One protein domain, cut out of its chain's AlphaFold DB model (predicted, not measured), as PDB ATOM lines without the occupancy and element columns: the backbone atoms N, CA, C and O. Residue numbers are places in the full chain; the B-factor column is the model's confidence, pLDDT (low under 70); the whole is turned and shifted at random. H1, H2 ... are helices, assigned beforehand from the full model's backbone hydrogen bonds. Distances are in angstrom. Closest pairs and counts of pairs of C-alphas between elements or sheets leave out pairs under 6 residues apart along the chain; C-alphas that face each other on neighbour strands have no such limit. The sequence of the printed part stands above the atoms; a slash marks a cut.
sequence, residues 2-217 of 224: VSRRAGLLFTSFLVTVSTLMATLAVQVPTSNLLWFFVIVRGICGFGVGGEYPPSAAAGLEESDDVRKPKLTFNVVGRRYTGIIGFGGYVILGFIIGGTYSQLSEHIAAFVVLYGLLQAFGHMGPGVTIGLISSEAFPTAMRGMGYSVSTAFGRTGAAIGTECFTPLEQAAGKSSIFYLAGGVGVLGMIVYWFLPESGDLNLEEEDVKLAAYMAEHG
ATOM      1  N   VAL A   2     139.463 111.348 111.583       47.72
ATOM      2  CA  VAL A   2     140.108 110.888 112.848       47.72
ATOM      3  C   VAL A   2     141.617 111.225 112.952       47.72
ATOM      4  O   VAL A   2     142.146 111.360 114.050       47.72
ATOM      5  N   SER A   3     142.307 111.451 111.828       64.06
ATOM      6  CA  SER A   3     143.771 111.646 111.781       64.06
ATOM      7  C   SER A   3     144.271 113.003 112.328       64.06
ATOM      8  O   SER A   3     145.238 113.035 113.087       64.06
ATOM      9  N   ARG A   4     143.588 114.125 112.044       65.75
ATOM     10  CA  ARG A   4     144.047 115.479 112.440       65.75
ATOM     11  C   ARG A   4     144.042 115.694 113.960       65.75
ATOM     12  O   ARG A   4     144.969 116.289 114.502       65.75
ATOM     13  N   ARG A   5     143.029 115.168 114.662       70.75
ATOM     14  CA  ARG A   5     142.942 115.239 116.135       70.75
ATOM     15  C   ARG A   5     144.000 114.369 116.814       70.75
ATOM     16  O   ARG A   5     144.573 114.792 117.809       70.75
ATOM     17  N   ALA A   6     144.282 113.188 116.262       77.19
ATOM     18  CA  ALA A   6     145.326 112.311 116.783       77.19
ATOM     19  C   ALA A   6     146.723 112.946 116.651       77.19
ATOM     20  O   ALA A   6     147.503 112.889 117.597       77.19
ATOM     21  N   GLY A   7     147.004 113.610 115.523       78.12
ATOM     22  CA  GLY A   7     148.252 114.352 115.319       78.12
ATOM     23  C   GLY A   7     148.439 115.499 116.315       78.12
ATOM     24  O   GLY A   7     149.490 115.583 116.943       78.12
ATOM     25  N   LEU A   8     147.402 116.320 116.525       78.25
ATOM     26  CA  LEU A   8     147.446 117.425 117.493       78.25
ATOM     27  C   LEU A   8     147.652 116.922 118.934       78.25
ATOM     28  O   LEU A   8     148.463 117.457 119.682       78.25
ATOM     29  N   LEU A   9     146.951 115.851 119.325       84.69
ATOM     30  CA  LEU A   9     147.123 115.250 120.651       84.69
ATOM     31  C   LEU A   9     148.537 114.695 120.849       84.69
ATOM     32  O   LEU A   9     149.093 114.812 121.938       84.69
ATOM     33  N   PHE A  10     149.134 114.120 119.804       87.69
ATOM     34  CA  PHE A  10     150.505 113.625 119.853       87.69
ATOM     35  C   PHE A  10     151.522 114.760 120.035       87.69
ATOM     36  O   PHE A  10     152.401 114.660 120.892       87.69
ATOM     37  N   THR A  11     151.395 115.862 119.291       87.00
ATOM     38  CA  THR A  11     152.314 117.006 119.412       87.00
ATOM     39  C   THR A  11     152.199 117.674 120.778       87.00
ATOM     40  O   THR A  11     153.219 117.906 121.427       87.00
ATOM     41  N   SER A  12     150.979 117.868 121.286       88.38
ATOM     42  CA  SER A  12     150.763 118.430 122.625       88.38
ATOM     43  C   SER A  12     151.234 117.490 123.742       88.38
ATOM     44  O   SER A  12     151.755 117.943 124.767       88.38
ATOM     45  N   PHE A  13     151.136 116.169 123.545       91.69
ATOM     46  CA  PHE A  13     151.734 115.187 124.452       91.69
ATOM     47  C   PHE A  13     153.262 115.326 124.502       91.69
ATOM     48  O   PHE A  13     153.827 115.397 125.594       91.69
ATOM     49  N   LEU A  14     153.931 115.452 123.350       90.31
ATOM     50  CA  LEU A  14     155.380 115.678 123.297       90.31
ATOM     51  C   LEU A  14     155.793 116.970 124.018       90.31
ATOM     52  O   LEU A  14     156.776 116.967 124.766       90.31
ATOM     53  N   VAL A  15     155.043 118.064 123.850       90.56
ATOM     54  CA  VAL A  15     155.303 119.331 124.560       90.56
ATOM     55  C   VAL A  15     155.146 119.161 126.071       90.56
ATOM     56  O   VAL A  15     156.007 119.601 126.836       90.56
ATOM     57  N   THR A  16     154.091 118.481 126.513       91.50
ATOM     58  CA  THR A  16     153.821 118.270 127.942       91.50
ATOM     59  C   THR A  16     154.910 117.416 128.588       91.50
ATOM     60  O   THR A  16     155.482 117.804 129.607       91.50
ATOM     61  N   VAL A  17     155.250 116.280 127.970       93.69
ATOM     62  CA  VAL A  17     156.283 115.367 128.477       93.69
ATOM     63  C   VAL A  17     157.649 116.041 128.494       93.69
ATOM     64  O   VAL A  17     158.340 115.974 129.506       93.69
ATOM     65  N   SER A  18     158.036 116.736 127.423       89.44
ATOM     66  CA  SER A  18     159.329 117.433 127.379       89.44
ATOM     67  C   SER A  18     159.426 118.554 128.419       89.44
ATOM     68  O   SER A  18     160.455 118.692 129.081       89.44
ATOM     69  N   THR A  19     158.352 119.313 128.639       87.75
ATOM     70  CA  THR A  19     158.327 120.362 129.671       87.75
ATOM     71  C   THR A  19     158.413 119.762 131.075       87.75
ATOM     72  O   THR A  19     159.151 120.275 131.914       87.75
ATOM     73  N   LEU A  20     157.739 118.633 131.322       92.19
ATOM     74  CA  LEU A  20     157.860 117.898 132.582       92.19
ATOM     75  C   LEU A  20     159.281 117.357 132.776       92.19
ATOM     76  O   LEU A  20     159.860 117.536 133.843       92.19
ATOM     77  N   MET A  21     159.883 116.763 131.745       90.38
ATOM     78  CA  MET A  21     161.271 116.298 131.800       90.38
ATOM     79  C   MET A  21     162.237 117.442 132.113       90.38
ATOM     80  O   MET A  21     163.149 117.253 132.909       90.38
ATOM     81  N   ALA A  22     162.017 118.648 131.583       85.88
ATOM     82  CA  ALA A  22     162.864 119.799 131.893       85.88
ATOM     83  C   ALA A  22     162.911 120.131 133.400       85.88
ATOM     84  O   ALA A  22     163.927 120.641 133.867       85.88
ATOM     85  N   THR A  23     161.875 119.794 134.182       85.56
ATOM     86  CA  THR A  23     161.894 119.964 135.651       85.56
ATOM     87  C   THR A  23     162.877 119.024 136.350       85.56
ATOM     88  O   THR A  23     163.436 119.369 137.390       85.56
ATOM     89  N   LEU A  24     163.155 117.861 135.752       88.94
ATOM     90  CA  LEU A  24     164.110 116.882 136.273       88.94
ATOM     91  C   LEU A  24     165.566 117.277 136.003       88.94
ATOM     92  O   LEU A  24     166.467 116.619 136.519       88.94
ATOM     93  N   ALA A  25     165.816 118.363 135.260       84.50
ATOM     94  CA  ALA A  25     167.163 118.845 134.960       84.50
ATOM     95  C   ALA A  25     168.013 119.073 136.223       84.50
ATOM     96  O   ALA A  25     169.217 118.848 136.196       84.50
ATOM     97  N   VAL A  26     167.385 119.440 137.349       82.44
ATOM     98  CA  VAL A  26     168.062 119.658 138.642       82.44
ATOM     99  C   VAL A  26     168.751 118.389 139.166       82.44
ATOM    100  O   VAL A  26     169.725 118.474 139.907       82.44
ATOM    101  N   GLN A  27     168.262 117.207 138.787       84.44
ATOM    102  CA  GLN A  27     168.791 115.915 139.236       84.44
ATOM    103  C   GLN A  27     169.866 115.358 138.287       84.44
ATOM    104  O   GLN A  27     170.490 114.341 138.593       84.44
ATOM    105  N   VAL A  28     170.085 115.992 137.130       85.69
ATOM    106  CA  VAL A  28     171.027 115.524 136.109       85.69
ATOM    107  C   VAL A  28     172.432 116.057 136.416       85.69
ATOM    108  O   VAL A  28     172.595 117.257 136.634       85.69
ATOM    109  N   PRO A  29     173.478 115.205 136.404       87.38
ATOM    110  CA  PRO A  29     174.857 115.658 136.563       87.38
ATOM    111  C   PRO A  29     175.254 116.693 135.502       87.38
ATOM    112  O   PRO A  29     174.888 116.565 134.334       87.38
ATOM    113  N   THR A  30     176.083 117.668 135.881       80.50
ATOM    114  CA  THR A  30     176.534 118.768 135.005       80.50
ATOM    115  C   THR A  30     177.191 118.299 133.705       80.50
ATOM    116  O   THR A  30     177.020 118.945 132.677       80.50
ATOM    117  N   SER A  31     177.876 117.150 133.703       81.94
ATOM    118  CA  SER A  31     178.477 116.566 132.493       81.94
ATOM    119  C   SER A  31     177.453 116.147 131.433       81.94
ATOM    120  O   SER A  31     177.756 116.172 130.242       81.94
ATOM    121  N   ASN A  32     176.240 115.780 131.851       88.00
ATOM    122  CA  ASN A  32     175.176 115.297 130.970       88.00
ATOM    123  C   ASN A  32     174.076 116.343 130.741       88.00
ATOM    124  O   ASN A  32     173.199 116.132 129.904       88.00
ATOM    125  N   LEU A  33     174.121 117.467 131.463       87.50
ATOM    126  CA  LEU A  33     173.079 118.491 131.460       87.50
ATOM    127  C   LEU A  33     172.878 119.124 130.074       87.50
ATOM    128  O   LEU A  33     171.741 119.276 129.628       87.50
ATOM    129  N   LEU A  34     173.972 119.391 129.351       88.62
ATOM    130  CA  LEU A  34     173.918 119.909 127.982       88.62
ATOM    131  C   LEU A  34     173.142 118.960 127.061       88.62
ATOM    132  O   LEU A  34     172.190 119.372 126.401       88.62
ATOM    133  N   TRP A  35     173.518 117.679 127.038       88.94
ATOM    134  CA  TRP A  35     172.858 116.678 126.197       88.94
ATOM    135  C   TRP A  35     171.404 116.459 126.596       88.94
ATOM    136  O   TRP A  35     170.540 116.323 125.729       88.94
ATOM    137  N   PHE A  36     171.118 116.496 127.897       91.19
ATOM    138  CA  PHE A  36     169.759 116.435 128.409       91.19
ATOM    139  C   PHE A  36     168.901 117.576 127.855       91.19
ATOM    140  O   PHE A  36     167.856 117.320 127.254       91.19
ATOM    141  N   PHE A  37     169.351 118.829 127.972       89.94
ATOM    142  CA  PHE A  37     168.600 119.968 127.445       89.94
ATOM    143  C   PHE A  37     168.531 119.984 125.920       89.94
ATOM    144  O   PHE A  37     167.482 120.334 125.386       89.94
ATOM    145  N   VAL A  38     169.583 119.565 125.213       91.50
ATOM    146  CA  VAL A  38     169.579 119.428 123.746       91.50
ATOM    147  C   VAL A  38     168.466 118.488 123.286       91.50
ATOM    148  O   VAL A  38     167.685 118.858 122.405       91.50
ATOM    149  N   ILE A  39     168.349 117.314 123.916       92.19
ATOM    150  CA  ILE A  39     167.328 116.311 123.586       92.19
ATOM    151  C   ILE A  39     165.941 116.808 124.000       92.19
ATOM    152  O   ILE A  39     165.023 116.840 123.181       92.19
ATOM    153  N   VAL A  40     165.779 117.243 125.251       92.75
ATOM    154  CA  VAL A  40     164.476 117.657 125.794       92.75
ATOM    155  C   VAL A  40     163.924 118.877 125.055       92.75
ATOM    156  O   VAL A  40     162.748 118.897 124.688       92.75
ATOM    157  N   ARG A  41     164.756 119.890 124.779       91.50
ATOM    158  CA  ARG A  41     164.339 121.086 124.029       91.50
ATOM    159  C   ARG A  41     164.136 120.794 122.547       91.50
ATOM    160  O   ARG A  41     163.247 121.405 121.961       91.50
ATOM    161  N   GLY A  42     164.872 119.845 121.971       92.81
ATOM    162  CA  GLY A  42     164.624 119.355 120.614       92.81
ATOM    163  C   GLY A  42     163.249 118.693 120.481       92.81
ATOM    164  O   GLY A  42     162.469 119.077 119.610       92.81
ATOM    165  N   ILE A  43     162.901 117.780 121.399       92.31
ATOM    166  CA  ILE A  43     161.572 117.138 121.458       92.31
ATOM    167  C   ILE A  43     160.470 118.187 121.655       92.31
ATOM    168  O   ILE A  43     159.465 118.172 120.945       92.31
ATOM    169  N   CYS A  44     160.677 119.130 122.580       92.12
ATOM    170  CA  CYS A  44     159.756 120.244 122.799       92.12
ATOM    171  C   CYS A  44     159.557 121.070 121.522       92.12
ATOM    172  O   CYS A  44     158.426 121.383 121.159       92.12
ATOM    173  N   GLY A  45     160.640 121.397 120.811       89.25
ATOM    174  CA  GLY A  45     160.566 122.172 119.578       89.25
ATOM    175  C   GLY A  45     159.840 121.447 118.454       89.25
ATOM    176  O   GLY A  45     159.040 122.075 117.764       89.25
ATOM    177  N   PHE A  46     160.032 120.134 118.324       91.94
ATOM    178  CA  PHE A  46     159.262 119.331 117.378       91.94
ATOM    179  C   PHE A  46     157.760 119.368 117.700       91.94
ATOM    180  O   PHE A  46     156.945 119.594 116.811       91.94
ATOM    181  N   GLY A  47     157.396 119.220 118.980       88.88
ATOM    182  CA  GLY A  47     156.007 119.316 119.435       88.88
ATOM    183  C   GLY A  47     155.377 120.685 119.150       88.88
ATOM    184  O   GLY A  47     154.334 120.749 118.508       88.88
ATOM    185  N   VAL A  48     156.039 121.778 119.546       88.50
ATOM    186  CA  VAL A  48     155.539 123.152 119.339       88.50
ATOM    187  C   VAL A  48     155.380 123.484 117.853       88.50
ATOM    188  O   VAL A  48     154.418 124.144 117.466       88.50
ATOM    189  N   GLY A  49     156.299 123.033 116.995       84.81
ATOM    190  CA  GLY A  49     156.177 123.289 115.561       84.81
ATOM    191  C   GLY A  49     155.025 122.519 114.900       84.81
ATOM    192  O   GLY A  49     154.422 123.009 113.948       84.81
ATOM    193  N   GLY A  50     154.637 121.363 115.440       83.44
ATOM    194  CA  GLY A  50     153.505 120.593 114.923       83.44
ATOM    195  C   GLY A  50     152.138 121.240 115.179       83.44
ATOM    196  O   GLY A  50     151.179 120.950 114.466       83.44
ATOM    197  N   GLU A  51     152.047 122.149 116.154       81.88
ATOM    198  CA  GLU A  51     150.809 122.858 116.511       81.88
ATOM    199  C   GLU A  51     150.515 124.051 115.583       81.88
ATOM    200  O   GLU A  51     149.361 124.451 115.431       81.88
ATOM    201  N   TYR A  52     151.534 124.580 114.899       76.56
ATOM    202  CA  TYR A  52     151.427 125.788 114.076       76.56
ATOM    203  C   TYR A  52     150.521 125.653 112.834       76.56
ATOM    204  O   TYR A  52     149.689 126.535 112.623       76.56
ATOM    205  N   PRO A  53     150.617 124.593 112.003       71.25
ATOM    206  CA  PRO A  53     149.765 124.456 110.816       71.25
ATOM    207  C   PRO A  53     148.264 124.353 111.135       71.25
ATOM    208  O   PRO A  53     147.481 125.029 110.467       71.25
ATOM    209  N   PRO A  54     147.828 123.580 112.155       70.44
ATOM    210  CA  PRO A  54     146.438 123.599 112.605       70.44
ATOM    211  C   PRO A  54     145.972 124.978 113.086       70.44
ATOM    212  O   PRO A  54     144.847 125.368 112.778       70.44
ATOM    213  N   SER A  55     146.817 125.715 113.816       70.25
ATOM    214  CA  SER A  55     146.497 127.068 114.290       70.25
ATOM    215  C   SER A  55     146.418 128.088 113.156       70.25
ATOM    216  O   SER A  55     145.555 128.957 113.184       70.25
ATOM    217  N   ALA A  56     147.277 127.967 112.142       66.25
ATOM    218  CA  ALA A  56     147.223 128.807 110.951       66.25
ATOM    219  C   ALA A  56     145.932 128.568 110.151       66.25
ATOM    220  O   ALA A  56     145.295 129.531 109.735       66.25
ATOM    221  N   ALA A  57     145.508 127.307 109.996       62.94
ATOM    222  CA  ALA A  57     144.237 126.972 109.353       62.94
ATOM    223  C   ALA A  57     143.030 127.537 110.124       62.94
ATOM    224  O   ALA A  57     142.169 128.166 109.523       62.94
ATOM    225  N   ALA A  58     143.007 127.397 111.455       61.25
ATOM    226  CA  ALA A  58     141.945 127.971 112.289       61.25
ATOM    227  C   ALA A  58     141.917 129.512 112.241       61.25
ATOM    228  O   ALA A  58     140.853 130.118 112.226       61.25
ATOM    229  N   GLY A  59     143.088 130.155 112.180       58.28
ATOM    230  CA  GLY A  59     143.185 131.609 112.042       58.28
ATOM    231  C   GLY A  59     142.679 132.127 110.694       58.28
ATOM    232  O   GLY A  59     142.134 133.226 110.643       58.28
ATOM    233  N   LEU A  60     142.828 131.339 109.621       53.66
ATOM    234  CA  LEU A  60     142.249 131.649 108.312       53.66
ATOM    235  C   LEU A  60     140.719 131.539 108.348       53.66
ATOM    236  O   LEU A  60     140.056 132.490 107.942       53.66
ATOM    237  N   GLU A  61     140.189 130.458 108.933       56.28
ATOM    238  CA  GLU A  61     138.745 130.221 109.125       56.28
ATOM    239  C   GLU A  61     138.054 131.343 109.935       56.28
ATOM    240  O   GLU A  61     136.873 131.614 109.736       56.28
ATOM    241  N   GLU A  62     138.777 132.032 110.825       54.94
ATOM    242  CA  GLU A  62     138.261 133.169 111.608       54.94
ATOM    243  C   GLU A  62     138.476 134.536 110.921       54.94
ATOM    244  O   GLU A  62     137.849 135.537 111.275       54.94
ATOM    245  N   SER A  63     139.364 134.607 109.926       52.03
ATOM    246  CA  SER A  63     139.747 135.859 109.260       52.03
ATOM    247  C   SER A  63     138.904 136.234 108.037       52.03
ATOM    248  O   SER A  63     139.034 137.365 107.560       52.03
ATOM    249  N   ASP A  64     138.004 135.354 107.587       54.16
ATOM    250  CA  ASP A  64     137.129 135.579 106.423       54.16
ATOM    251  C   ASP A  64     136.121 136.737 106.595       54.16
ATOM    252  O   ASP A  64     135.480 137.138 105.625       54.16
ATOM    253  N   ASP A  65     136.013 137.347 107.784       47.44
ATOM    254  CA  ASP A  65     134.976 138.350 108.074       47.44
ATOM    255  C   ASP A  65     135.471 139.810 108.202       47.44
ATOM    256  O   ASP A  65     134.677 140.726 108.419       47.44
ATOM    257  N   VAL A  66     136.776 140.113 108.071       50.72
ATOM    258  CA  VAL A  66     137.254 141.502 108.271       50.72
ATOM    259  C   VAL A  66     138.355 141.920 107.298       50.72
ATOM    260  O   VAL A  66     139.515 141.534 107.410       50.72
ATOM    261  N   ARG A  67     138.006 142.856 106.405       50.66
ATOM    262  CA  ARG A  67     138.918 143.671 105.585       50.66
ATOM    263  C   ARG A  67     139.908 144.429 106.488       50.66
ATOM    264  O   ARG A  67     139.612 145.538 106.930       50.66
ATOM    265  N   LYS A  68     141.072 143.839 106.792       52.00
ATOM    266  CA  LYS A  68     142.088 144.443 107.675       52.00
ATOM    267  C   LYS A  68     143.234 145.121 106.908       52.00
ATOM    268  O   LYS A  68     143.625 144.660 105.834       52.00
ATOM    269  N   PRO A  69     143.789 146.220 107.454       45.31
ATOM    270  CA  PRO A  69     144.967 146.885 106.904       45.31
ATOM    271  C   PRO A  69     146.191 145.957 106.933       45.31
ATOM    272  O   PRO A  69     146.355 145.158 107.856       45.31
ATOM    273  N   LYS A  70     147.069 146.075 105.929       50.16
ATOM    274  CA  LYS A  70     148.333 145.324 105.861       50.16
ATOM    275  C   LYS A  70     149.182 145.644 107.100       50.16
ATOM    276  O   LYS A  70     149.543 146.801 107.302       50.16
ATOM    277  N   LEU A  71     149.503 144.638 107.922       55.12
ATOM    278  CA  LEU A  71     150.465 144.797 109.019       55.12
ATOM    279  C   LEU A  71     151.834 145.243 108.477       55.12
ATOM    280  O   LEU A  71     152.211 144.888 107.364       55.12
ATOM    281  N   THR A  72     152.596 145.994 109.273       53.38
ATOM    282  CA  THR A  72     153.853 146.652 108.865       53.38
ATOM    283  C   THR A  72     154.883 145.698 108.241       53.38
ATOM    284  O   THR A  72     155.549 146.064 107.274       53.38
ATOM    285  N   PHE A  73     154.978 144.451 108.710       53.75
ATOM    286  CA  PHE A  73     155.882 143.443 108.131       53.75
ATOM    287  C   PHE A  73     155.428 142.929 106.754       53.75
ATOM    288  O   PHE A  73     156.268 142.554 105.943       53.75
ATOM    289  N   ASN A  74     154.126 142.979 106.449       56.09
ATOM    290  CA  ASN A  74     153.601 142.680 105.111       56.09
ATOM    291  C   ASN A  74     153.895 143.811 104.110       56.09
ATOM    292  O   ASN A  74     153.680 143.636 102.914       56.09
ATOM    293  N   VAL A  75     154.343 144.978 104.590       57.50
ATOM    294  CA  VAL A  75     154.705 146.138 103.761       57.50
ATOM    295  C   VAL A  75     156.221 146.224 103.555       57.50
ATOM    296  O   VAL A  75     156.662 146.554 102.461       57.50
ATOM    297  N   VAL A  76     157.013 145.922 104.590       64.50
ATOM    298  CA  VAL A  76     158.488 146.004 104.562       64.50
ATOM    299  C   VAL A  76     159.144 144.739 103.992       64.50
ATOM    300  O   VAL A  76     160.264 144.806 103.494       64.50
ATOM    301  N   GLY A  77     158.460 143.596 104.047       74.12
ATOM    302  CA  GLY A  77     159.050 142.295 103.739       74.12
ATOM    303  C   GLY A  77     159.617 141.634 104.995       74.12
ATOM    304  O   GLY A  77     160.115 142.288 105.920       74.12
ATOM    305  N   ARG A  78     159.505 140.311 105.064       81.69
ATOM    306  CA  ARG A  78     159.839 139.499 106.242       81.69
ATOM    307  C   ARG A  78     161.337 139.396 106.427       81.69
ATOM    308  O   ARG A  78     161.822 139.485 107.554       81.69
ATOM    309  N   ARG A  79     162.075 139.287 105.323       83.50
ATOM    310  CA  ARG A  79     163.536 139.284 105.347       83.50
ATOM    311  C   ARG A  79     164.062 140.614 105.874       83.50
ATOM    312  O   ARG A  79     164.850 140.624 106.817       83.50
ATOM    313  N   TYR A  80     163.602 141.730 105.308       84.69
ATOM    314  CA  TYR A  80     164.054 143.062 105.718       84.69
ATOM    315  C   TYR A  80     163.644 143.402 107.152       84.69
ATOM    316  O   TYR A  80     164.461 143.931 107.902       84.69
ATOM    317  N   THR A  81     162.435 143.021 107.577       88.12
ATOM    318  CA  THR A  81     161.998 143.175 108.978       88.12
ATOM    319  C   THR A  81     162.917 142.405 109.933       88.12
ATOM    320  O   THR A  81     163.340 142.940 110.959       88.12
ATOM    321  N   GLY A  82     163.295 141.175 109.572       89.00
ATOM    322  CA  GLY A  82     164.237 140.370 110.345       89.00
ATOM    323  C   GLY A  82     165.639 140.978 110.410       89.00
ATOM    324  O   GLY A  82     166.220 141.046 111.491       89.00
ATOM    325  N   ILE A  83     166.156 141.487 109.285       90.62
ATOM    326  CA  ILE A  83     167.464 142.163 109.216       90.62
ATOM    327  C   ILE A  83     167.469 143.437 110.066       90.62
ATOM    328  O   ILE A  83     168.415 143.655 110.814       90.62
ATOM    329  N   ILE A  84     166.416 144.260 110.000       90.75
ATOM    330  CA  ILE A  84     166.305 145.487 110.804       90.75
ATOM    331  C   ILE A  84     166.278 145.149 112.300       90.75
ATOM    332  O   ILE A  84     166.983 145.785 113.086       90.75
ATOM    333  N   GLY A  85     165.516 144.127 112.702       91.75
ATOM    334  CA  GLY A  85     165.484 143.701 114.101       91.75
ATOM    335  C   GLY A  85     166.802 143.093 114.578       91.75
ATOM    336  O   GLY A  85     167.260 143.444 115.662       91.75
ATOM    337  N   PHE A  86     167.471 142.268 113.763       92.69
ATOM    338  CA  PHE A  86     168.828 141.800 114.071       92.69
ATOM    339  C   PHE A  86     169.825 142.955 114.157       92.69
ATOM    340  O   PHE A  86     170.626 142.981 115.084       92.69
ATOM    341  N   GLY A  87     169.761 143.933 113.252       93.69
ATOM    342  CA  GLY A  87     170.620 145.114 113.280       93.69
ATOM    343  C   GLY A  87     170.461 145.902 114.579       93.69
ATOM    344  O   GLY A  87     171.451 146.185 115.253       93.69
ATOM    345  N   GLY A  88     169.219 146.181 114.988       92.88
ATOM    346  CA  GLY A  88     168.925 146.815 116.276       92.88
ATOM    347  C   GLY A  88     169.411 145.982 117.466       92.88
ATOM    348  O   GLY A  88     170.047 146.519 118.373       92.88
ATOM    349  N   TYR A  89     169.185 144.665 117.434       94.00
ATOM    350  CA  TYR A  89     169.637 143.737 118.472       94.00
ATOM    351  C   TYR A  89     171.167 143.720 118.610       94.00
ATOM    352  O   TYR A  89     171.699 143.796 119.713       94.00
ATOM    353  N   VAL A  90     171.887 143.680 117.490       94.69
ATOM    354  CA  VAL A  90     173.352 143.682 117.442       94.69
ATOM    355  C   VAL A  90     173.914 144.998 117.977       94.69
ATOM    356  O   VAL A  90     174.776 144.979 118.853       94.69
ATOM    357  N   ILE A  91     173.412 146.138 117.490       94.88
ATOM    358  CA  ILE A  91     173.886 147.465 117.907       94.88
ATOM    359  C   ILE A  91     173.682 147.648 119.413       94.88
ATOM    360  O   ILE A  91     174.624 147.985 120.129       94.88
ATOM    361  N   LEU A  92     172.474 147.378 119.910       93.69
ATOM    362  CA  LEU A  92     172.167 147.512 121.334       93.69
ATOM    363  C   LEU A  92     172.942 146.499 122.181       93.69
ATOM    364  O   LEU A  92     173.411 146.857 123.257       93.69
ATOM    365  N   GLY A  93     173.134 145.273 121.691       93.12
ATOM    366  CA  GLY A  93     173.926 144.248 122.365       93.12
ATOM    367  C   GLY A  93     175.375 144.688 122.566       93.12
ATOM    368  O   GLY A  93     175.883 144.639 123.685       93.12
ATOM    369  N   PHE A  94     176.025 145.206 121.520       94.31
ATOM    370  CA  PHE A  94     177.390 145.729 121.625       94.31
ATOM    371  C   PHE A  94     177.485 146.974 122.515       94.31
ATOM    372  O   PHE A  94     178.438 147.081 123.287       94.31
ATOM    373  N   ILE A  95     176.500 147.880 122.463       93.38
ATOM    374  CA  ILE A  95     176.451 149.058 123.345       93.38
ATOM    375  C   ILE A  95     176.346 148.621 124.810       93.38
ATOM    376  O   ILE A  95     177.178 149.021 125.618       93.38
ATOM    377  N   ILE A  96     175.381 147.758 125.144       92.12
ATOM    378  CA  ILE A  96     175.174 147.267 126.516       92.12
ATOM    379  C   ILE A  96     176.402 146.494 127.007       92.12
ATOM    380  O   ILE A  96     176.813 146.679 128.150       92.12
ATOM    381  N   GLY A  97     177.016 145.667 126.152       91.12
ATOM    382  CA  GLY A  97     178.257 144.958 126.469       91.12
ATOM    383  C   GLY A  97     179.429 145.904 126.751       91.12
ATOM    384  O   GLY A  97     180.148 145.708 127.732       91.12
ATOM    385  N   GLY A  98     179.584 146.958 125.942       90.88
ATOM    386  CA  GLY A  98     180.637 147.972 126.069       90.88
ATOM    387  C   GLY A  98     180.501 148.861 127.299       90.88
ATOM    388  O   GLY A  98     181.492 149.150 127.964       90.88
ATOM    389  N   THR A  99     179.276 149.257 127.642       91.19
ATOM    390  CA  THR A  99     179.004 150.147 128.780       91.19
ATOM    391  C   THR A  99     178.569 149.398 130.038       91.19
ATOM    392  O   THR A  99     178.100 150.026 130.984       91.19
ATOM    393  N   TYR A 100     178.693 148.067 130.077       87.38
ATOM    394  CA  TYR A 100     178.103 147.232 131.131       87.38
ATOM    395  C   TYR A 100     178.514 147.648 132.550       87.38
ATOM    396  O   TYR A 100     177.674 147.684 133.447       87.38
ATOM    397  N   SER A 101     179.786 148.004 132.759       83.44
ATOM    398  CA  SER A 101     180.303 148.429 134.068       83.44
ATOM    399  C   SER A 101     179.574 149.666 134.601       83.44
ATOM    400  O   SER A 101     179.097 149.650 135.729       83.44
ATOM    401  N   GLN A 102     179.391 150.686 133.764       84.81
ATOM    402  CA  GLN A 102     178.682 151.925 134.108       84.81
ATOM    403  C   GLN A 102     177.170 151.697 134.225       84.81
ATOM    404  O   GLN A 102     176.491 152.278 135.068       84.81
ATOM    405  N   LEU A 103     176.631 150.822 133.377       83.75
ATOM    406  CA  LEU A 103     175.203 150.538 133.324       83.75
ATOM    407  C   LEU A 103     174.734 149.698 134.519       83.75
ATOM    408  O   LEU A 103     173.591 149.836 134.950       83.75
ATOM    409  N   SER A 104     175.618 148.874 135.090       77.62
ATOM    410  CA  SER A 104     175.329 148.078 136.287       77.62
ATOM    411  C   SER A 104     175.091 148.919 137.548       77.62
ATOM    412  O   SER A 104     174.372 148.477 138.441       77.62
ATOM    413  N   GLU A 105     175.609 150.150 137.593       86.69
ATOM    414  CA  GLU A 105     175.360 151.105 138.681       86.69
ATOM    415  C   GLU A 105     174.029 151.862 138.492       86.69
ATOM    416  O   GLU A 105     173.432 152.355 139.451       86.69
ATOM    417  N   HIS A 106     173.507 151.902 137.262       89.94
ATOM    418  CA  HIS A 106     172.284 152.612 136.885       89.94
ATOM    419  C   HIS A 106     171.222 151.662 136.319       89.94
ATOM    420  O   HIS A 106     170.928 151.646 135.121       89.94
ATOM    421  N   ILE A 107     170.575 150.917 137.221       88.94
ATOM    422  CA  ILE A 107     169.576 149.882 136.902       88.94
ATOM    423  C   ILE A 107     168.475 150.395 135.957       88.94
ATOM    424  O   ILE A 107     168.084 149.686 135.034       88.94
ATOM    425  N   ALA A 108     167.992 151.629 136.135       91.00
ATOM    426  CA  ALA A 108     166.942 152.189 135.279       91.00
ATOM    427  C   ALA A 108     167.375 152.291 133.803       91.00
ATOM    428  O   ALA A 108     166.622 151.904 132.911       91.00
ATOM    429  N   ALA A 109     168.602 152.752 133.541       89.25
ATOM    430  CA  ALA A 109     169.145 152.839 132.187       89.25
ATOM    431  C   ALA A 109     169.376 151.443 131.588       89.25
ATOM    432  O   ALA A 109     169.059 151.215 130.420       89.25
ATOM    433  N   PHE A 110     169.849 150.493 132.405       89.56
ATOM    434  CA  PHE A 110     169.990 149.095 131.999       89.56
ATOM    435  C   PHE A 110     168.652 148.488 131.566       89.56
ATOM    436  O   PHE A 110     168.569 147.902 130.492       89.56
ATOM    437  N   VAL A 111     167.590 148.666 132.357       92.00
ATOM    438  CA  VAL A 111     166.258 148.118 132.055       92.00
ATOM    439  C   VAL A 111     165.690 148.701 130.763       92.00
ATOM    440  O   VAL A 111     165.130 147.953 129.966       92.00
ATOM    441  N   VAL A 112     165.855 150.003 130.516       94.06
ATOM    442  CA  VAL A 112     165.379 150.635 129.274       94.06
ATOM    443  C   VAL A 112     166.130 150.095 128.058       94.06
ATOM    444  O   VAL A 112     165.501 149.687 127.083       94.06
ATOM    445  N   LEU A 113     167.463 150.042 128.116       92.50
ATOM    446  CA  LEU A 113     168.278 149.545 127.004       92.50
ATOM    447  C   LEU A 113     168.062 148.050 126.757       92.50
ATOM    448  O   LEU A 113     167.923 147.634 125.609       92.50
ATOM    449  N   TYR A 114     167.971 147.248 127.818       91.69
ATOM    450  CA  TYR A 114     167.671 145.823 127.716       91.69
ATOM    451  C   TYR A 114     166.240 145.574 127.218       91.69
ATOM    452  O   TYR A 114     166.015 144.699 126.386       91.69
ATOM    453  N   GLY A 115     165.265 146.371 127.658       94.00
ATOM    454  CA  GLY A 115     163.899 146.326 127.137       94.00
ATOM    455  C   GLY A 115     163.848 146.642 125.643       94.00
ATOM    456  O   GLY A 115     163.178 145.941 124.888       94.00
ATOM    457  N   LEU A 116     164.617 147.638 125.196       94.19
ATOM    458  CA  LEU A 116     164.743 147.975 123.780       94.19
ATOM    459  C   LEU A 116     165.439 146.857 122.987       94.19
ATOM    460  O   LEU A 116     164.966 146.491 121.914       94.19
ATOM    461  N   LEU A 117     166.507 146.264 123.533       93.88
ATOM    462  CA  LEU A 117     167.184 145.096 122.961       93.88
ATOM    463  C   LEU A 117     166.186 143.951 122.722       93.88
ATOM    464  O   LEU A 117     166.096 143.425 121.612       93.88
ATOM    465  N   GLN A 118     165.392 143.610 123.741       93.50
ATOM    466  CA  GLN A 118     164.360 142.577 123.647       93.50
ATOM    467  C   GLN A 118     163.267 142.955 122.640       93.50
ATOM    468  O   GLN A 118     162.818 142.098 121.881       93.50
ATOM    469  N   ALA A 119     162.866 144.228 122.581       92.56
ATOM    470  CA  ALA A 119     161.880 144.703 121.615       92.56
ATOM    471  C   ALA A 119     162.349 144.484 120.169       92.56
ATOM    472  O   ALA A 119     161.595 143.926 119.376       92.56
ATOM    473  N   PHE A 120     163.595 144.836 119.831       91.62
ATOM    474  CA  PHE A 120     164.156 144.573 118.498       91.62
ATOM    475  C   PHE A 120     164.326 143.076 118.211       91.62
ATOM    476  O   PHE A 120     164.018 142.626 117.104       91.62
ATOM    477  N   GLY A 121     164.747 142.293 119.210       89.25
ATOM    478  CA  GLY A 121     164.862 140.838 119.092       89.25
ATOM    479  C   GLY A 121     163.521 140.159 118.792       89.25
ATOM    480  O   GLY A 121     163.449 139.281 117.933       89.25
ATOM    481  N   HIS A 122     162.439 140.592 119.442       89.69
ATOM    482  CA  HIS A 122     161.102 140.056 119.186       89.69
ATOM    483  C   HIS A 122     160.468 140.614 117.908       89.69
ATOM    484  O   HIS A 122     159.871 139.847 117.161       89.69
ATOM    485  N   MET A 123     160.617 141.913 117.632       85.19
ATOM    486  CA  MET A 123     160.035 142.571 116.455       85.19
ATOM    487  C   MET A 123     160.616 142.051 115.136       85.19
ATOM    488  O   MET A 123     159.875 141.922 114.165       85.19
ATOM    489  N   GLY A 124     161.921 141.767 115.087       85.62
ATOM    490  CA  GLY A 124     162.544 141.154 113.916       85.62
ATOM    491  C   GLY A 124     162.479 139.634 113.980       85.62
ATOM    492  O   GLY A 124     161.419 139.059 113.714       85.62
ATOM    493  N   PRO A 125     163.592 138.964 114.340       86.00
ATOM    494  CA  PRO A 125     163.701 137.515 114.209       86.00
ATOM    495  C   PRO A 125     162.668 136.741 115.020       86.00
ATOM    496  O   PRO A 125     162.275 135.659 114.592       86.00
ATOM    497  N   GLY A 126     162.197 137.279 116.150       84.88
ATOM    498  CA  GLY A 126     161.186 136.625 116.978       84.88
ATOM    499  C   GLY A 126     159.869 136.339 116.251       84.88
ATOM    500  O   GLY A 126     159.253 135.310 116.519       84.88
ATOM    501  N   VAL A 127     159.457 137.200 115.315       81.88
ATOM    502  CA  VAL A 127     158.238 137.005 114.512       81.88
ATOM    503  C   VAL A 127     158.571 136.447 113.127       81.88
ATOM    504  O   VAL A 127     157.902 135.534 112.645       81.88
ATOM    505  N   THR A 128     159.624 136.948 112.477       85.56
ATOM    506  CA  THR A 128     159.906 136.611 111.075       85.56
ATOM    507  C   THR A 128     160.415 135.188 110.885       85.56
ATOM    508  O   THR A 128     160.128 134.592 109.852       85.56
ATOM    509  N   ILE A 129     161.127 134.607 111.861       86.50
ATOM    510  CA  ILE A 129     161.694 133.256 111.706       86.50
ATOM    511  C   ILE A 129     160.601 132.194 111.583       86.50
ATOM    512  O   ILE A 129     160.711 131.292 110.757       86.50
ATOM    513  N   GLY A 130     159.529 132.333 112.370       82.00
ATOM    514  CA  GLY A 130     158.382 131.436 112.313       82.00
ATOM    515  C   GLY A 130     157.651 131.582 110.980       82.00
ATOM    516  O   GLY A 130     157.418 130.616 110.265       82.00
ATOM    517  N   LEU A 131     157.389 132.822 110.584       80.12
ATOM    518  CA  LEU A 131     156.708 133.132 109.333       80.12
ATOM    519  C   LEU A 131     157.451 132.625 108.084       80.12
ATOM    520  O   LEU A 131     156.843 131.997 107.221       80.12
ATOM    521  N   ILE A 132     158.764 132.856 107.997       83.06
ATOM    522  CA  ILE A 132     159.589 132.370 106.880       83.06
ATOM    523  C   ILE A 132     159.637 130.837 106.894       83.06
ATOM    524  O   ILE A 132     159.487 130.203 105.856       83.06
ATOM    525  N   SER A 133     159.797 130.232 108.075       84.31
ATOM    526  CA  SER A 133     159.834 128.776 108.229       84.31
ATOM    527  C   SER A 133     158.513 128.118 107.826       84.31
ATOM    528  O   SER A 133     158.536 127.043 107.246       84.31
ATOM    529  N   SER A 134     157.353 128.729 108.089       79.19
ATOM    530  CA  SER A 134     156.077 128.149 107.657       79.19
ATOM    531  C   SER A 134     155.844 128.310 106.155       79.19
ATOM    532  O   SER A 134     155.186 127.475 105.550       79.19
ATOM    533  N   GLU A 135     156.382 129.353 105.533       79.25
ATOM    534  CA  GLU A 135     156.160 129.617 104.105       79.25
ATOM    535  C   GLU A 135     157.187 128.993 103.176       79.25
ATOM    536  O   GLU A 135     156.905 128.810 101.999       79.25
ATOM    537  N   ALA A 136     158.344 128.595 103.702       82.00
ATOM    538  CA  ALA A 136     159.360 127.882 102.938       82.00
ATOM    539  C   ALA A 136     158.928 126.467 102.504       82.00
ATOM    540  O   ALA A 136     159.636 125.831 101.726       82.00
ATOM    541  N   PHE A 137     157.801 125.953 103.014       82.69
ATOM    542  CA  PHE A 137     157.321 124.602 102.731       82.69
ATOM    543  C   PHE A 137     155.920 124.599 102.085       82.69
ATOM    544  O   PHE A 137     155.028 125.338 102.541       82.69
ATOM    545  N   PRO A 138     155.680 123.700 101.106       81.06
ATOM    546  CA  PRO A 138     154.348 123.434 100.563       81.06
ATOM    547  C   PRO A 138     153.365 123.010 101.659       81.06
ATOM    548  O   PRO A 138     153.755 122.411 102.667       81.06
ATOM    549  N   THR A 139     152.077 123.274 101.464       80.81
ATOM    550  CA  THR A 139     151.016 123.103 102.466       80.81
ATOM    551  C   THR A 139     150.949 121.673 103.003       80.81
ATOM    552  O   THR A 139     150.825 121.480 104.215       80.81
ATOM    553  N   ALA A 140     151.140 120.670 102.141       77.75
ATOM    554  CA  ALA A 140     151.127 119.258 102.529       77.75
ATOM    555  C   ALA A 140     152.275 118.857 103.482       77.75
ATOM    556  O   ALA A 140     152.116 117.958 104.304       77.75
ATOM    557  N   MET A 141     153.431 119.525 103.396       80.88
ATOM    558  CA  MET A 141     154.634 119.200 104.177       80.88
ATOM    559  C   MET A 141     154.979 120.243 105.244       80.88
ATOM    560  O   MET A 141     155.862 120.013 106.077       80.88
ATOM    561  N   ARG A 142     154.264 121.372 105.258       82.06
ATOM    562  CA  ARG A 142     154.518 122.530 106.121       82.06
ATOM    563  C   ARG A 142     154.621 122.169 107.590       82.06
ATOM    564  O   ARG A 142     155.531 122.637 108.266       82.06
ATOM    565  N   GLY A 143     153.743 121.294 108.075       82.62
ATOM    566  CA  GLY A 143     153.795 120.854 109.467       82.62
ATOM    567  C   GLY A 143     155.093 120.160 109.840       82.62
ATOM    568  O   GLY A 143     155.687 120.489 110.865       82.62
ATOM    569  N   MET A 144     155.586 119.261 108.992       85.69
ATOM    570  CA  MET A 144     156.823 118.541 109.276       85.69
ATOM    571  C   MET A 144     158.049 119.448 109.126       85.69
ATOM    572  O   MET A 144     158.892 119.478 110.022       85.69
ATOM    573  N   GLY A 145     158.119 120.243 108.052       87.44
ATOM    574  CA  GLY A 145     159.223 121.184 107.825       87.44
ATOM    575  C   GLY A 145     159.350 122.236 108.934       87.44
ATOM    576  O   GLY A 145     160.446 122.489 109.447       87.44
ATOM    577  N   TYR A 146     158.220 122.779 109.392       89.12
ATOM    578  CA  TYR A 146     158.190 123.740 110.493       89.12
ATOM    579  C   TYR A 146     158.557 123.107 111.847       89.12
ATOM    580  O   TYR A 146     159.282 123.715 112.639       89.12
ATOM    581  N   SER A 147     158.118 121.868 112.101       90.06
ATOM    582  CA  SER A 147     158.462 121.107 113.316       90.06
ATOM    583  C   SER A 147     159.959 120.856 113.433       90.06
ATOM    584  O   SER A 147     160.548 121.086 114.490       90.06
ATOM    585  N   VAL A 148     160.596 120.450 112.334       91.81
ATOM    586  CA  VAL A 148     162.050 120.244 112.284       91.81
ATOM    587  C   VAL A 148     162.790 121.563 112.519       91.81
ATOM    588  O   VAL A 148     163.681 121.627 113.364       91.81
ATOM    589  N   SER A 149     162.378 122.638 111.847       91.00
ATOM    590  CA  SER A 149     162.989 123.965 112.008       91.00
ATOM    591  C   SER A 149     162.875 124.483 113.450       91.00
ATOM    592  O   SER A 149     163.846 124.986 114.020       91.00
ATOM    593  N   THR A 150     161.717 124.288 114.085       91.25
ATOM    594  CA  THR A 150     161.478 124.678 115.485       91.25
ATOM    595  C   THR A 150     162.296 123.829 116.463       91.25
ATOM    596  O   THR A 150     162.805 124.364 117.451       91.25
ATOM    597  N   ALA A 151     162.479 122.533 116.187       92.25
ATOM    598  CA  ALA A 151     163.354 121.659 116.968       92.25
ATOM    599  C   ALA A 151     164.799 122.175 116.969       92.25
ATOM    600  O   ALA A 151     165.361 122.394 118.042       92.25
ATOM    601  N   PHE A 152     165.363 122.478 115.793       93.19
ATOM    602  CA  PHE A 152     166.701 123.073 115.694       93.19
ATOM    603  C   PHE A 152     166.799 124.419 116.419       93.19
ATOM    604  O   PHE A 152     167.762 124.644 117.151       93.19
ATOM    605  N   GLY A 153     165.789 125.286 116.291       91.62
ATOM    606  CA  GLY A 153     165.754 126.570 116.999       91.62
ATOM    607  C   GLY A 153     165.770 126.416 118.525       91.62
ATOM    608  O   GLY A 153     166.544 127.079 119.219       91.62
ATOM    609  N   ARG A 154     164.962 125.498 119.069       91.44
ATOM    610  CA  ARG A 154     164.899 125.228 120.517       91.44
ATOM    611  C   ARG A 154     166.159 124.536 121.036       91.44
ATOM    612  O   ARG A 154     166.605 124.864 122.137       91.44
ATOM    613  N   THR A 155     166.748 123.628 120.259       93.19
ATOM    614  CA  THR A 155     168.037 123.001 120.579       93.19
ATOM    615  C   THR A 155     169.173 124.025 120.567       93.19
ATOM    616  O   THR A 155     169.954 124.066 121.512       93.19
ATOM    617  N   GLY A 156     169.237 124.907 119.566       91.88
ATOM    618  CA  GLY A 156     170.222 125.991 119.517       91.88
ATOM    619  C   GLY A 156     170.110 126.935 120.717       91.88
ATOM    620  O   GLY A 156     171.118 127.269 121.336       91.88
ATOM    621  N   ALA A 157     168.883 127.287 121.118       90.31
ATOM    622  CA  ALA A 157     168.645 128.079 122.325       90.31
ATOM    623  C   ALA A 157     169.119 127.367 123.607       90.31
ATOM    624  O   ALA A 157     169.631 128.019 124.519       90.31
ATOM    625  N   ALA A 158     168.977 126.039 123.680       90.75
ATOM    626  CA  ALA A 158     169.486 125.242 124.795       90.75
ATOM    627  C   ALA A 158     171.016 125.310 124.876       90.75
ATOM    628  O   ALA A 158     171.553 125.662 125.921       90.75
ATOM    629  N   ILE A 159     171.700 125.063 123.755       91.56
ATOM    630  CA  ILE A 159     173.165 125.132 123.668       91.56
ATOM    631  C   ILE A 159     173.656 126.531 124.055       91.56
ATOM    632  O   ILE A 159     174.542 126.656 124.893       91.56
ATOM    633  N   GLY A 160     173.045 127.586 123.503       89.88
ATOM    634  CA  GLY A 160     173.415 128.966 123.820       89.88
ATOM    635  C   GLY A 160     173.290 129.287 125.311       89.88
ATOM    636  O   GLY A 160     174.209 129.860 125.886       89.88
ATOM    637  N   THR A 161     172.198 128.851 125.948       88.75
ATOM    638  CA  THR A 161     171.968 129.073 127.386       88.75
ATOM    639  C   THR A 161     173.024 128.367 128.240       88.75
ATOM    640  O   THR A 161     173.561 128.967 129.168       88.75
ATOM    641  N   GLU A 162     173.372 127.125 127.899       87.69
ATOM    642  CA  GLU A 162     174.402 126.360 128.617       87.69
ATOM    643  C   GLU A 162     175.810 126.945 128.420       87.69
ATOM    644  O   GLU A 162     176.652 126.850 129.312       87.69
ATOM    645  N   CYS A 163     176.074 127.607 127.289       88.50
ATOM    646  CA  CYS A 163     177.338 128.303 127.046       88.50
ATOM    647  C   CYS A 163     177.479 129.624 127.823       88.50
ATOM    648  O   CYS A 163     178.603 130.104 127.974       88.50
ATOM    649  N   PHE A 164     176.394 130.223 128.327       88.31
ATOM    650  CA  PHE A 164     176.466 131.518 129.020       88.31
ATOM    651  C   PHE A 164     177.180 131.430 130.367       88.31
ATOM    652  O   PHE A 164     178.038 132.261 130.640       88.31
ATOM    653  N   THR A 165     176.893 130.409 131.176       87.19
ATOM    654  CA  THR A 165     177.521 130.224 132.494       87.19
ATOM    655  C   THR A 165     179.054 130.110 132.433       87.19
ATOM    656  O   THR A 165     179.725 130.883 133.120       87.19
ATOM    657  N   PRO A 166     179.657 129.202 131.630       88.62
ATOM    658  CA  PRO A 166     181.115 129.106 131.549       88.62
ATOM    659  C   PRO A 166     181.745 130.364 130.940       88.62
ATOM    660  O   PRO A 166     182.846 130.750 131.330       88.62
ATOM    661  N   LEU A 167     181.045 131.033 130.018       90.19
ATOM    662  CA  LEU A 167     181.522 132.275 129.423       90.19
ATOM    663  C   LEU A 167     181.528 133.428 130.439       90.19
ATOM    664  O   LEU A 167     182.520 134.147 130.541       90.19
ATOM    665  N   GLU A 168     180.463 133.568 131.227       89.88
ATOM    666  CA  GLU A 168     180.367 134.567 132.293       89.88
ATOM    667  C   GLU A 168     181.490 134.395 133.316       89.88
ATOM    668  O   GLU A 168     182.124 135.373 133.710       89.88
ATOM    669  N   GLN A 169     181.767 133.154 133.722       90.56
ATOM    670  CA  GLN A 169     182.817 132.848 134.694       90.56
ATOM    671  C   GLN A 169     184.221 133.163 134.164       90.56
ATOM    672  O   GLN A 169     185.077 133.596 134.932       90.56
ATOM    673  N   ALA A 170     184.462 132.962 132.866       91.44
ATOM    674  CA  ALA A 170     185.771 133.177 132.257       91.44
ATOM    675  C   ALA A 170     186.028 134.638 131.846       91.44
ATOM    676  O   ALA A 170     187.155 135.117 131.963       91.44
ATOM    677  N   ALA A 171     185.009 135.339 131.341       88.88
ATOM    678  CA  ALA A 171     185.158 136.634 130.667       88.88
ATOM    679  C   ALA A 171     184.225 137.739 131.203       88.88
ATOM    680  O   ALA A 171     184.228 138.858 130.689       88.88
ATOM    681  N   GLY A 172     183.439 137.454 132.246       88.81
ATOM    682  CA  GLY A 172     182.530 138.400 132.891       88.81
ATOM    683  C   GLY A 172     181.190 138.569 132.168       88.81
ATOM    684  O   GLY A 172     180.998 138.129 131.040       88.81
ATOM    685  N   LYS A 173     180.237 139.248 132.810       86.19
ATOM    686  CA  LYS A 173     178.848 139.387 132.320       86.19
ATOM    687  C   LYS A 173     178.710 140.135 130.989       86.19
ATOM    688  O   LYS A 173     177.799 139.846 130.219       86.19
ATOM    689  N   SER A 174     179.617 141.066 130.689       88.81
ATOM    690  CA  SER A 174     179.632 141.800 129.413       88.81
ATOM    691  C   SER A 174     179.879 140.885 128.210       88.81
ATOM    692  O   SER A 174     179.345 141.132 127.129       88.81
ATOM    693  N   SER A 175     180.628 139.793 128.398       87.94
ATOM    694  CA  SER A 175     180.953 138.837 127.335       87.94
ATOM    695  C   SER A 175     179.724 138.142 126.740       87.94
ATOM    696  O   SER A 175     179.708 137.856 125.544       87.94
ATOM    697  N   ILE A 176     178.660 137.960 127.530       91.06
ATOM    698  CA  ILE A 176     177.389 137.380 127.075       91.06
ATOM    699  C   ILE A 176     176.762 138.262 125.991       91.06
ATOM    700  O   ILE A 176     176.290 137.757 124.973       91.06
ATOM    701  N   PHE A 177     176.803 139.585 126.167       90.88
ATOM    702  CA  PHE A 177     176.258 140.532 125.195       90.88
ATOM    703  C   PHE A 177     177.080 140.570 123.905       90.88
ATOM    704  O   PHE A 177     176.510 140.672 122.821       90.88
ATOM    705  N   TYR A 178     178.404 140.416 124.000       91.25
ATOM    706  CA  TYR A 178     179.262 140.293 122.820       91.25
ATOM    707  C   TYR A 178     179.032 138.987 122.062       91.25
ATOM    708  O   TYR A 178     178.968 139.008 120.832       91.25
ATOM    709  N   LEU A 179     178.848 137.867 122.768       91.25
ATOM    710  CA  LEU A 179     178.476 136.598 122.145       91.25
ATOM    711  C   LEU A 179     177.115 136.719 121.447       91.25
ATOM    712  O   LEU A 179     176.995 136.354 120.280       91.25
ATOM    713  N   ALA A 180     176.108 137.261 122.135       90.06
ATOM    714  CA  ALA A 180     174.771 137.461 121.580       90.06
ATOM    715  C   ALA A 180     174.794 138.380 120.346       90.06
ATOM    716  O   ALA A 180     174.172 138.062 119.334       90.06
ATOM    717  N   GLY A 181     175.562 139.472 120.392       91.31
ATOM    718  CA  GLY A 181     175.797 140.350 119.245       91.31
ATOM    719  C   GLY A 181     176.492 139.627 118.089       91.31
ATOM    720  O   GLY A 181     176.044 139.727 116.951       91.31
ATOM    721  N   GLY A 182     177.528 138.830 118.363       92.00
ATOM    722  CA  GLY A 182     178.237 138.042 117.349       92.00
ATOM    723  C   GLY A 182     177.344 137.006 116.658       92.00
ATOM    724  O   GLY A 182     177.301 136.941 115.430       92.00
ATOM    725  N   VAL A 183     176.565 136.246 117.432       92.06
ATOM    726  CA  VAL A 183     175.568 135.307 116.891       92.06
ATOM    727  C   VAL A 183     174.464 136.059 116.140       92.06
ATOM    728  O   VAL A 183     174.011 135.594 115.097       92.06
ATOM    729  N   GLY A 184     174.075 137.249 116.605       92.56
ATOM    730  CA  GLY A 184     173.137 138.132 115.913       92.56
ATOM    731  C   GLY A 184     173.638 138.591 114.541       92.56
ATOM    732  O   GLY A 184     172.868 138.584 113.583       92.56
ATOM    733  N   VAL A 185     174.931 138.912 114.403       94.75
ATOM    734  CA  VAL A 185     175.550 139.241 113.104       94.75
ATOM    735  C   VAL A 185     175.495 138.043 112.160       94.75
ATOM    736  O   VAL A 185     175.105 138.195 111.004       94.75
ATOM    737  N   LEU A 186     175.826 136.843 112.647       93.25
ATOM    738  CA  LEU A 186     175.699 135.617 111.852       93.25
ATOM    739  C   LEU A 186     174.244 135.379 111.425       93.25
ATOM    740  O   LEU A 186     173.991 135.093 110.258       93.25
ATOM    741  N   GLY A 187     173.286 135.565 112.337       91.12
ATOM    742  CA  GLY A 187     171.855 135.484 112.042       91.12
ATOM    743  C   GLY A 187     171.422 136.473 110.958       91.12
ATOM    744  O   GLY A 187     170.708 136.096 110.033       91.12
ATOM    745  N   MET A 188     171.924 137.706 111.008       91.19
ATOM    746  CA  MET A 188     171.670 138.733 109.996       91.19
ATOM    747  C   MET A 188     172.226 138.344 108.617       91.19
ATOM    748  O   MET A 188     171.550 138.543 107.607       91.19
ATOM    749  N   ILE A 189     173.425 137.749 108.566       91.88
ATOM    750  CA  ILE A 189     174.023 137.231 107.326       91.88
ATOM    751  C   ILE A 189     173.173 136.090 106.763       91.88
ATOM    752  O   ILE A 189     172.865 136.092 105.576       91.88
ATOM    753  N   VAL A 190     172.743 135.144 107.601       89.94
ATOM    754  CA  VAL A 190     171.860 134.045 107.173       89.94
ATOM    755  C   VAL A 190     170.538 134.589 106.629       89.94
ATOM    756  O   VAL A 190     170.087 134.149 105.575       89.94
ATOM    757  N   TYR A 191     169.955 135.597 107.282       88.06
ATOM    758  CA  TYR A 191     168.747 136.268 106.797       88.06
ATOM    759  C   TYR A 191     168.928 136.890 105.412       88.06
ATOM    760  O   TYR A 191     167.988 136.911 104.624       88.06
ATOM    761  N   TRP A 192     170.134 137.336 105.065       86.06
ATOM    762  CA  TRP A 192     170.431 137.836 103.724       86.06
ATOM    763  C   TRP A 192     170.366 136.754 102.630       86.06
ATOM    764  O   TRP A 192     170.203 137.071 101.453       86.06
ATOM    765  N   PHE A 193     170.480 135.477 102.975       86.62
ATOM    766  CA  PHE A 193     170.335 134.384 102.008       86.62
ATOM    767  C   PHE A 193     168.917 133.815 101.956       86.62
ATOM    768  O   PHE A 193     168.621 133.020 101.066       86.62
ATOM    769  N   LEU A 194     168.029 134.225 102.867       83.19
ATOM    770  CA  LEU A 194     166.644 133.771 102.852       83.19
ATOM    771  C   LEU A 194     165.856 134.438 101.710       83.19
ATOM    772  O   LEU A 194     166.058 135.632 101.436       83.19
ATOM    773  N   PRO A 195     164.959 133.688 101.043       74.31
ATOM    774  CA  PRO A 195     164.040 134.259 100.069       74.31
ATOM    775  C   PRO A 195     163.070 135.220 100.765       74.31
ATOM    776  O   PRO A 195     162.666 135.003 101.912       74.31
ATOM    777  N   GLU A 196     162.704 136.302 100.079       75.19
ATOM    778  CA  GLU A 196     161.665 137.208 100.567       75.19
ATOM    779  C   GLU A 196     160.316 136.493 100.465       75.19
ATOM    780  O   GLU A 196     159.885 136.104  99.382       75.19
ATOM    781  N   SER A 197     159.649 136.283 101.597       60.69
ATOM    782  CA  SER A 197     158.437 135.457 101.614       60.69
ATOM    783  C   SER A 197     157.233 136.142 100.972       60.69
ATOM    784  O   SER A 197     156.251 135.481 100.664       60.69
ATOM    785  N   GLY A 198     157.313 137.453 100.720       59.06
ATOM    786  CA  GLY A 198     156.320 138.168  99.915       59.06
ATOM    787  C   GLY A 198     156.197 137.656  98.474       59.06
ATOM    788  O   GLY A 198     155.138 137.837  97.880       59.06
ATOM    789  N   ASP A 199     157.230 136.988  97.949       57.75
ATOM    790  CA  ASP A 199     157.262 136.456  96.580       57.75
ATOM    791  C   ASP A 199     156.906 134.957  96.502       57.75
ATOM    792  O   ASP A 199     156.812 134.397  95.411       57.75
ATOM    793  N   LEU A 200     156.708 134.280  97.643       63.00
ATOM    794  CA  LEU A 200     156.377 132.853  97.689       63.00
ATOM    795  C   LEU A 200     154.864 132.655  97.542       63.00
ATOM    796  O   LEU A 200     154.101 132.878  98.484       63.00
ATOM    797  N   ASN A 201     154.424 132.198  96.368       69.94
ATOM    798  CA  ASN A 201     153.046 131.763  96.171       69.94
ATOM    799  C   ASN A 201     152.893 130.288  96.575       69.94
ATOM    800  O   ASN A 201     153.339 129.384  95.870       69.94
ATOM    801  N   LEU A 202     152.246 130.051  97.719       70.88
ATOM    802  CA  LEU A 202     152.046 128.711  98.276       70.88
ATOM    803  C   LEU A 202     151.259 127.789  97.335       70.88
ATOM    804  O   LEU A 202     151.545 126.596  97.286       70.88
ATOM    805  N   GLU A 203     150.312 128.338  96.570       71.69
ATOM    806  CA  GLU A 203     149.531 127.566  95.600       71.69
ATOM    807  C   GLU A 203     150.417 127.049  94.463       71.69
ATOM    808  O   GLU A 203     150.277 125.909  94.028       71.69
ATOM    809  N   GLU A 204     151.375 127.860  94.006       78.25
ATOM    810  CA  GLU A 204     152.308 127.465  92.951       78.25
ATOM    811  C   GLU A 204     153.242 126.342  93.424       78.25
ATOM    812  O   GLU A 204     153.493 125.383  92.692       78.25
ATOM    813  N   GLU A 205     153.722 126.424  94.665       79.25
ATOM    814  CA  GLU A 205     154.555 125.383  95.272       79.25
ATOM    815  C   GLU A 205     153.780 124.080  95.518       79.25
ATOM    816  O   GLU A 205     154.318 122.993  95.297       79.25
ATOM    817  N   ASP A 206     152.500 124.162  95.893       82.50
ATOM    818  CA  ASP A 206     151.629 122.989  96.014       82.50
ATOM    819  C   ASP A 206     151.384 122.323  94.647       82.50
ATOM    820  O   ASP A 206     151.414 121.092  94.547       82.50
ATOM    821  N   VAL A 207     151.230 123.109  93.573       83.38
ATOM    822  CA  VAL A 207     151.120 122.593  92.196       83.38
ATOM    823  C   VAL A 207     152.416 121.913  91.749       83.38
ATOM    824  O   VAL A 207     152.367 120.806  91.206       83.38
ATOM    825  N   LYS A 208     153.583 122.522  92.000       85.25
ATOM    826  CA  LYS A 208     154.893 121.914  91.689       85.25
ATOM    827  C   LYS A 208     155.094 120.602  92.441       85.25
ATOM    828  O   LYS A 208     155.545 119.619  91.853       85.25
ATOM    829  N   LEU A 209     154.727 120.566  93.723       84.56
ATOM    830  CA  LEU A 209     154.807 119.353  94.528       84.56
ATOM    831  C   LEU A 209     153.872 118.263  93.991       84.56
ATOM    832  O   LEU A 209     154.288 117.111  93.872       84.56
ATOM    833  N   ALA A 210     152.634 118.614  93.633       83.25
ATOM    834  CA  ALA A 210     151.680 117.673  93.058       83.25
ATOM    835  C   ALA A 210     152.177 117.093  91.723       83.25
ATOM    836  O   ALA A 210     152.073 115.884  91.514       83.25
ATOM    837  N   ALA A 211     152.772 117.921  90.857       84.69
ATOM    838  CA  ALA A 211     153.383 117.472  89.606       84.69
ATOM    839  C   ALA A 211     154.549 116.500  89.856       84.69
ATOM    840  O   ALA A 211     154.572 115.409  89.289       84.69
ATOM    841  N   TYR A 212     155.462 116.843  90.771       85.88
ATOM    842  CA  TYR A 212     156.580 115.976  91.155       85.88
ATOM    843  C   TYR A 212     156.106 114.628  91.720       85.88
ATOM    844  O   TYR A 212     156.646 113.572  91.385       85.88
ATOM    845  N   MET A 213     155.083 114.642  92.575       85.25
ATOM    846  CA  MET A 213     154.503 113.423  93.136       85.25
ATOM    847  C   MET A 213     153.832 112.563  92.059       85.25
ATOM    848  O   MET A 213     154.025 111.346  92.059       85.25
ATOM    849  N   ALA A 214     153.126 113.184  91.109       84.00
ATOM    850  CA  ALA A 214     152.502 112.491  89.987       84.00
ATOM    851  C   ALA A 214     153.539 111.813  89.072       84.00
ATOM    852  O   ALA A 214     153.336 110.665  88.679       84.00
ATOM    853  N   GLU A 215     154.677 112.464  88.801       89.44
ATOM    854  CA  GLU A 215     155.799 111.868  88.054       89.44
ATOM    855  C   GLU A 215     156.371 110.616  88.737       89.44
ATOM    856  O   GLU A 215     156.803 109.681  88.066       89.44
ATOM    857  N   HIS A 216     156.320 110.560  90.070       88.50
ATOM    858  CA  HIS A 216     156.789 109.422  90.868       88.50
ATOM    859  C   HIS A 216     155.677 108.411  91.201       88.50
ATOM    860  O   HIS A 216     155.890 107.504  92.006       88.50
ATOM    861  N   GLY A 217     154.500 108.537  90.578       84.19
ATOM    862  CA  GLY A 217     153.393 107.587  90.713       84.19
ATOM    863  C   GLY A 217     152.513 107.780  91.952       84.19
ATOM    864  O   GLY A 217     151.740 106.883  92.288       84.19
TER     865      GLY A 217
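AT A GLANCE: This is residues 2 to 217 of the 224 residues of the protein "Putative metabolite transport protein GIT1" of Talaromyces marneffei PM1 (UniProt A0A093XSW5). The longest helix, H2, packs between H1, its hairpin partner, and H7, part of an up-and-down bundle of H4, H6, H7 and H8, each running against the one before it. H4 packs on H6 and H8, while H7 meets H6 at one end and H8 at the other. The printed part has 216 residues, of which 185 are in nine named helices, H1 to H9 in order along the chain, with no named strand; its class is all helix, and it is only just compact, close to loose, with a radius of gyration of the C-alphas of 20.2 A and spans of 63 by 44 by 35 A.

HOW THE PARTS SIT: Start at H2, residues 30 to 63, with a kink of 26 degrees near residue 57. It touches H1, residues 2 to 27, closest at the C-alphas of Thr 11 and Gly 47, 4.4 A, and H7, residues 142 to 171, at Gly 45 and Ala 151, 3.9 A, a steep tilt of 39 degrees. H7 touches H6, residues 107 to 135, with residues 142 to 149 alone (Ser 134 to Tyr 146, 5.7 A), and H8, residues 174 to 193, with 164 to 168 alone (Phe 164 to Ile 176, 6.2 A); both are hairpins. H4, residues 78 to 98, touches H6 at Gly 85 and Gly 124, 3.9 A, and H8 at Val 90 and Gly 181, 4.5 A. H3, residues 72 to 76, and H9, residues 202 to 215, touch no helix; H5, residues 100 to 105, only just touches H6, only at the corner, with 3 pairs of C-alphas within 8 A. Every O i to N i+4 pair is within hydrogen-bond range in H3, H4 and H9; elsewhere H1 has 16 of 22, H2 24 of 30, H5 1 of 2, H6 21 of 25, H7 24 of 26 and H8 15 of 16.

IN THESE COORDINATES: Find C-alpha 30 at (176.534, 118.768, 135.005); H2 runs 48.0 A from there to C-alpha 63. H7 is 41.7 A long, H6 40.8 A, H1 39.3 A, H4 30.0 A and H8 29.9 A. H9 ends at C-alpha 215, (155.799, 111.868, 88.054).

THE WHOLE: The two C-alphas farthest apart, those of Glu 105 and Gly 217, are 68.4 A apart. The printed part has no cut and no long link. Confidence is under 70 at residues 2 to 4, 56 to 76 and 197 to 201.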